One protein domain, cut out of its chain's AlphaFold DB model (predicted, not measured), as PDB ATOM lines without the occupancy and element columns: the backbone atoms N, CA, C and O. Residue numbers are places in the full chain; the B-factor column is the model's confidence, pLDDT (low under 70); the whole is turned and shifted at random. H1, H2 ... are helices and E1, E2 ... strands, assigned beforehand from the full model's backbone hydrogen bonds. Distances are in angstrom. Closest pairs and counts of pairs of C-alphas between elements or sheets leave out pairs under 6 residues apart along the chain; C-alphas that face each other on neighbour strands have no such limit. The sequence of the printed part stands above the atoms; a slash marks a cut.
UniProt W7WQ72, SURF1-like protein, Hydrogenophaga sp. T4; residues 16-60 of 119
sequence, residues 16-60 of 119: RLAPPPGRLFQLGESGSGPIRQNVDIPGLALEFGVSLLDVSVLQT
ATOM      1  N   ARG A  16      18.245  -6.767 -35.598       91.31
ATOM      2  CA  ARG A  16      17.376  -7.941 -35.626       91.31
ATOM      3  C   ARG A  16      15.969  -7.543 -36.055       91.31
ATOM      4  O   ARG A  16      15.400  -6.606 -35.503       91.31
ATOM      5  N   LEU A  17      15.384  -8.310 -36.972       91.06
ATOM      6  CA  LEU A  17      13.968  -8.182 -37.312       91.06
ATOM      7  C   LEU A  17      13.078  -8.624 -36.147       91.06
ATOM      8  O   LEU A  17      13.291  -9.682 -35.544       91.06
ATOM      9  N   ALA A  18      12.055  -7.828 -35.875       90.06
ATOM     10  CA  ALA A  18      11.015  -8.118 -34.909       90.06
ATOM     11  C   ALA A  18       9.638  -7.699 -35.448       90.06
ATOM     12  O   ALA A  18       9.546  -6.942 -36.420       90.06
ATOM     13  N   PRO A  19       8.553  -8.176 -34.815       88.81
ATOM     14  CA  PRO A  19       7.214  -7.661 -35.069       88.81
ATOM     15  C   PRO A  19       7.144  -6.137 -34.877       88.81
ATOM     16  O   PRO A  19       8.008  -5.563 -34.201       88.81
ATOM     17  N   PRO A  20       6.127  -5.463 -35.435       85.88
ATOM     18  CA  PRO A  20       5.901  -4.050 -35.162       85.88
ATOM     19  C   PRO A  20       5.769  -3.809 -33.645       85.88
ATOM     20  O   PRO A  20       5.334  -4.709 -32.913       85.88
ATOM     21  N   PRO A  21       6.164  -2.621 -33.143       84.50
ATOM     22  CA  PRO A  21       6.111  -2.323 -31.718       84.50
ATOM     23  C   PRO A  21       4.699  -2.534 -31.169       84.50
ATOM     24  O   PRO A  21       3.717  -2.045 -31.728       84.50
ATOM     25  N   GLY A  22       4.594  -3.272 -30.061       83.81
ATOM     26  CA  GLY A  22       3.312  -3.496 -29.404       83.81
ATOM     27  C   GLY A  22       2.704  -2.179 -28.922       83.81
ATOM     28  O   GLY A  22       3.411  -1.306 -28.417       83.81
ATOM     29  N   ARG A  23       1.381  -2.044 -29.047       85.31
ATOM     30  CA  ARG A  23       0.666  -0.868 -28.546       85.31
ATOM     31  C   ARG A  23       0.671  -0.864 -27.017       85.31
ATOM     32  O   ARG A  23       0.180  -1.796 -26.382       85.31
ATOM     33  N   LEU A  24       1.193   0.204 -26.432       86.12
ATOM     34  CA  LEU A  24       1.136   0.485 -25.005       86.12
ATOM     35  C   LEU A  24      -0.156   1.226 -24.657       86.12
ATOM     36  O   LEU A  24      -0.738   1.937 -25.481       86.12
ATOM     37  N   PHE A  25      -0.590   1.085 -23.406       88.25
ATOM     38  CA  PHE A  25      -1.737   1.821 -22.885       88.25
ATOM     39  C   PHE A  25      -1.488   3.331 -22.947       88.25
ATOM     40  O   PHE A  25      -0.501   3.813 -22.397       88.25
ATOM     41  N   GLN A  26      -2.394   4.071 -23.581       86.38
ATOM     42  CA  GLN A  26      -2.244   5.498 -23.837       86.38
ATOM     43  C   GLN A  26      -3.323   6.301 -23.117       86.38
ATOM     44  O   GLN A  26      -4.511   6.000 -23.230       86.38
ATOM     45  N   LEU A  27      -2.899   7.331 -22.386       84.88
ATOM     46  CA  LEU A  27      -3.797   8.264 -21.716       84.88
ATOM     47  C   LEU A  27      -4.065   9.455 -22.639       84.88
ATOM     48  O   LEU A  27      -3.212  10.322 -22.795       84.88
ATOM     49  N   GLY A  28      -5.257   9.495 -23.230       85.69
ATOM     50  CA  GLY A  28      -5.666  10.572 -24.133       85.69
ATOM     51  C   GLY A  28      -5.155  10.406 -25.566       85.69
ATOM     52  O   GLY A  28      -4.808   9.306 -26.007       85.69
ATOM     53  N   GLU A  29      -5.166  11.507 -26.314       80.75
ATOM     54  CA  GLU A  29      -4.802  11.519 -27.732       80.75
ATOM     55  C   GLU A  29      -3.298  11.339 -27.960       80.75
ATOM     56  O   GLU A  29      -2.468  11.581 -27.083       80.75
ATOM     57  N   SER A  30      -2.945  10.865 -29.155       79.38
ATOM     58  CA  SER A  30      -1.550  10.649 -29.529       79.38
ATOM     59  C   SER A  30      -0.845  11.985 -29.674       79.38
ATOM     60  O   SER A  30      -1.252  12.819 -30.479       79.38
ATOM     61  N   GLY A  31       0.228  12.174 -28.908       75.00
ATOM     62  CA  GLY A  31       1.090  13.339 -29.068       75.00
ATOM     63  C   GLY A  31       1.679  13.397 -30.478       75.00
ATOM     64  O   GLY A  31       2.092  12.374 -31.032       75.00
ATOM     65  N   SER A  32       1.724  14.598 -31.049       73.06
ATOM     66  CA  SER A  32       2.486  14.889 -32.261       73.06
ATOM     67  C   SER A  32       3.904  15.341 -31.895       73.06
ATOM     68  O   SER A  32       4.132  15.932 -30.837       73.06
ATOM     69  N   GLY A  33       4.874  15.048 -32.764       80.44
ATOM     70  CA  GLY A  33       6.269  15.452 -32.588       80.44
ATOM     71  C   GLY A  33       7.269  14.289 -32.569       80.44
ATOM     72  O   GLY A  33       6.915  13.151 -32.886       80.44
ATOM     73  N   PRO A  34       8.537  14.569 -32.212       78.62
ATOM     74  CA  PRO A  34       9.638  13.610 -32.327       78.62
ATOM     75  C   PRO A  34       9.558  12.454 -31.321       78.62
ATOM     76  O   PRO A  34      10.150  11.404 -31.552       78.62
ATOM     77  N   ILE A  35       8.825  12.621 -30.215       81.94
ATOM     78  CA  ILE A  35       8.587  11.562 -29.231       81.94
ATOM     79  C   ILE A  35       7.139  11.105 -29.348       81.94
ATOM     80  O   ILE A  35       6.216  11.870 -29.074       81.94
ATOM     81  N   ARG A  36       6.954   9.832 -29.704       85.69
ATOM     82  CA  ARG A  36       5.648   9.172 -29.776       85.69
ATOM     83  C   ARG A  36       5.620   7.992 -28.817       85.69
ATOM     84  O   ARG A  36       6.546   7.188 -28.798       85.69
ATOM     85  N   GLN A  37       4.546   7.878 -28.040       87.44
ATOM     86  CA  GLN A  37       4.360   6.739 -27.140       87.44
ATOM     87  C   GLN A  37       4.021   5.456 -27.911       87.44
ATOM     88  O   GLN A  37       4.511   4.380 -27.583       87.44
ATOM     89  N   ASN A  38       3.162   5.582 -28.921       88.88
ATOM     90  CA  ASN A  38       2.741   4.492 -29.783       88.88
ATOM     91  C   ASN A  38       3.106   4.816 -31.229       88.88
ATOM     92  O   ASN A  38       2.963   5.954 -31.679       88.88
ATOM     93  N   VAL A  39       3.570   3.797 -31.943       87.94
ATOM     94  CA  VAL A  39       3.983   3.889 -33.342       87.94
ATOM     95  C   VAL A  39       2.836   3.365 -34.199       87.94
ATOM     96  O   VAL A  39       2.537   2.174 -34.172       87.94
ATOM     97  N   ASP A  40       2.177   4.261 -34.933       87.44
ATOM     98  CA  ASP A  40       1.167   3.899 -35.929       87.44
ATOM     99  C   ASP A  40       1.819   3.848 -37.314       87.44
ATOM    100  O   ASP A  40       2.082   4.887 -37.918       87.44
ATOM    101  N   ILE A  41       2.136   2.642 -37.795       88.06
ATOM    102  CA  ILE A  41       2.857   2.443 -39.065       88.06
ATOM    103  C   ILE A  41       2.109   3.066 -40.259       88.06
ATOM    104  O   ILE A  41       2.756   3.772 -41.034       88.06
ATOM    105  N   PRO A  42       0.775   2.905 -40.411       88.19
ATOM    106  CA  PRO A  42       0.032   3.568 -41.482       88.19
ATOM    107  C   PRO A  42       0.077   5.097 -41.387       88.19
ATOM    108  O   PRO A  42       0.326   5.759 -42.394       88.19
ATOM    109  N   GLY A  43      -0.114   5.668 -40.192       88.06
ATOM    110  CA  GLY A  43      -0.009   7.111 -39.977       88.06
ATOM    111  C   GLY A  43       1.382   7.662 -40.302       88.06
ATOM    112  O   GLY A  43       1.498   8.683 -40.974       88.06
ATOM    113  N   LEU A  44       2.439   6.946 -39.909       87.69
ATOM    114  CA  LEU A  44       3.823   7.309 -40.229       87.69
ATOM    115  C   LEU A  44       4.135   7.208 -41.720       87.69
ATOM    116  O   LEU A  44       4.821   8.071 -42.257       87.69
ATOM    117  N   ALA A  45       3.626   6.177 -42.394       90.50
ATOM    118  CA  ALA A  45       3.797   6.015 -43.833       90.50
ATOM    119  C   ALA A  45       3.194   7.203 -44.604       90.50
ATOM    120  O   ALA A  45       3.800   7.705 -45.550       90.50
ATOM    121  N   LEU A  46       2.029   7.693 -44.163       90.44
ATOM    122  CA  LEU A  46       1.392   8.886 -44.725       90.44
ATOM    123  C   LEU A  46       2.186  10.162 -44.425       90.44
ATOM    124  O   LEU A  46       2.354  10.989 -45.317       90.44
ATOM    125  N   GLU A  47       2.689  10.316 -43.199       87.69
ATOM    126  CA  GLU A  47       3.467  11.489 -42.782       87.69
ATOM    127  C   GLU A  47       4.802  11.599 -43.530       87.69
ATOM    128  O   GLU A  47       5.187  12.685 -43.960       87.69
ATOM    129  N   PHE A  48       5.496  10.477 -43.718       87.88
ATOM    130  CA  PHE A  48       6.780  10.430 -44.419       87.88
ATOM    131  C   PHE A  48       6.644  10.304 -45.940       87.88
ATOM    132  O   PHE A  48       7.631  10.460 -46.653       87.88
ATOM    133  N   GLY A  49       5.445  10.010 -46.452       90.44
ATOM    134  CA  GLY A  49       5.213   9.804 -47.882       90.44
ATOM    135  C   GLY A  49       5.908   8.559 -48.445       90.44
ATOM    136  O   GLY A  49       6.183   8.500 -49.643       90.44
ATOM    137  N   VAL A  50       6.202   7.565 -47.600       91.38
ATOM    138  CA  VAL A  50       6.886   6.321 -47.984       91.38
ATOM    139  C   VAL A  50       6.094   5.102 -47.531       91.38
ATOM    140  O   VAL A  50       5.450   5.110 -46.484       91.38
ATOM    141  N   SER A  51       6.155   4.020 -48.306       91.12
ATOM    142  CA  SER A  51       5.590   2.741 -47.877       91.12
ATOM    143  C   SER A  51       6.515   2.097 -46.844       91.12
ATOM    144  O   SER A  51       7.674   1.808 -47.137       91.12
ATOM    145  N   LEU A  52       6.002   1.893 -45.630       90.06
ATOM    146  CA  LEU A  52       6.710   1.204 -44.556       90.06
ATOM    147  C   LEU A  52       6.283  -0.264 -44.508       90.06
ATOM    148  O   LEU A  52       5.106  -0.589 -44.666       90.06
ATOM    149  N   LEU A  53       7.245  -1.152 -44.269       89.56
ATOM    150  CA  LEU A  53       6.956  -2.553 -43.976       89.56
ATOM    151  C   LEU A  53       6.368  -2.675 -42.565       89.56
ATOM    152  O   LEU A  53       6.789  -1.963 -41.655       89.56
ATOM    153  N   ASP A  54       5.466  -3.635 -42.363       88.94
ATOM    154  CA  ASP A  54       4.882  -3.935 -41.048       88.94
ATOM    155  C   ASP A  54       5.821  -4.800 -40.182       88.94
ATOM    156  O   ASP A  54       5.462  -5.846 -39.648       88.94
ATOM    157  N   VAL A  55       7.090  -4.396 -40.111       89.62
ATOM    158  CA  VAL A  55       8.137  -5.006 -39.284       89.62
ATOM    159  C   VAL A  55       8.965  -3.911 -38.634       89.62
ATOM    160  O   VAL A  55       9.056  -2.794 -39.138       89.62
ATOM    161  N   SER A  56       9.613  -4.242 -37.523       91.25
ATOM    162  CA  SER A  56      10.594  -3.366 -36.892       91.25
ATOM    163  C   SER A  56      11.991  -3.977 -36.948       91.25
ATOM    164  O   SER A  56      12.164  -5.198 -36.997       91.25
ATOM    165  N   VAL A  57      13.007  -3.114 -36.952       91.25
ATOM    166  CA  VAL A  57      14.411  -3.511 -36.819       91.25
ATOM    167  C   VAL A  57      14.918  -2.989 -35.482       91.25
ATOM    168  O   VAL A  57      15.023  -1.781 -35.278       91.25
ATOM    169  N   LEU A  58      15.257  -3.899 -34.573       91.06
ATOM    170  CA  LEU A  58      15.953  -3.561 -33.337       91.06
ATOM    171  C   LEU A  58      17.433  -3.439 -33.671       91.06
ATOM    172  O   LEU A  58      18.096  -4.448 -33.914       91.06
ATOM    173  N   GLN A  59      17.941  -2.210 -33.719       91.06
ATOM    174  CA  GLN A  59      19.347  -1.953 -34.024       91.06
ATOM    175  C   GLN A  59      20.261  -2.562 -32.954       91.06
ATOM    176  O   GLN A  59      20.047  -2.356 -31.762       91.06
ATOM    177  N   THR A  60      21.294  -3.280 -33.384       88.19
ATOM    178  CA  THR A  60      22.284  -3.923 -32.500       88.19
ATOM    179  C   THR A  60      23.705  -3.405 -32.714       88.19
ATOM    180  O   THR A  60      24.612  -3.854 -32.022       88.19
TER     181      THR A  60
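What this domain is: This is residues 16 to 60 of the 119 residues of the protein "SURF1-like protein" of Hydrogenophaga sp. T4 (UniProt W7WQ72). This domain has little regular structure: from a small two-strand ladder, E1 and E2, the chain goes out in a long winding loop, residues 19 to 40, passes through one short helix, H1, and comes back to the ladder. Residues 31 to 36 of the loop stick out. The 45 printed residues run E1, H1, E2, a mixed class with 15 residues in named elements; the sheet is antiparallel. The whole is only just loose, close to compact, with a radius of gyration of the C-alphas of 11.5 A and spans of 31 by 24 by 16 A.

How they stand to each other: E1, residues 16 to 18, and E2, residues 56 to 59, are antiparallel neighbours at 150 degrees. C-alphas 17 and 57 face each other, 4.7 A apart. N 16 and O 58 are within hydrogen-bond range at 2.9 A, as are N 56 and O 18 at 2.9 A. In H1, residues 41 to 48, every O i to N i+4 pair is within hydrogen-bond range.

Where its parts are: E1 begins at C-alpha 16, (17.376, -7.941, -35.626). H1 measures 10.4 A. E2 measures 9.3 A and ends at C-alpha 59, (19.347, -1.953, -34.024).

The domain as a whole: The C-alphas farthest apart, those of Gly 28 and Thr 60, are 32.6 A apart. The link E1 to H1 is long. The printed part has no cut, and no printed residue is under 70 in pLDDT.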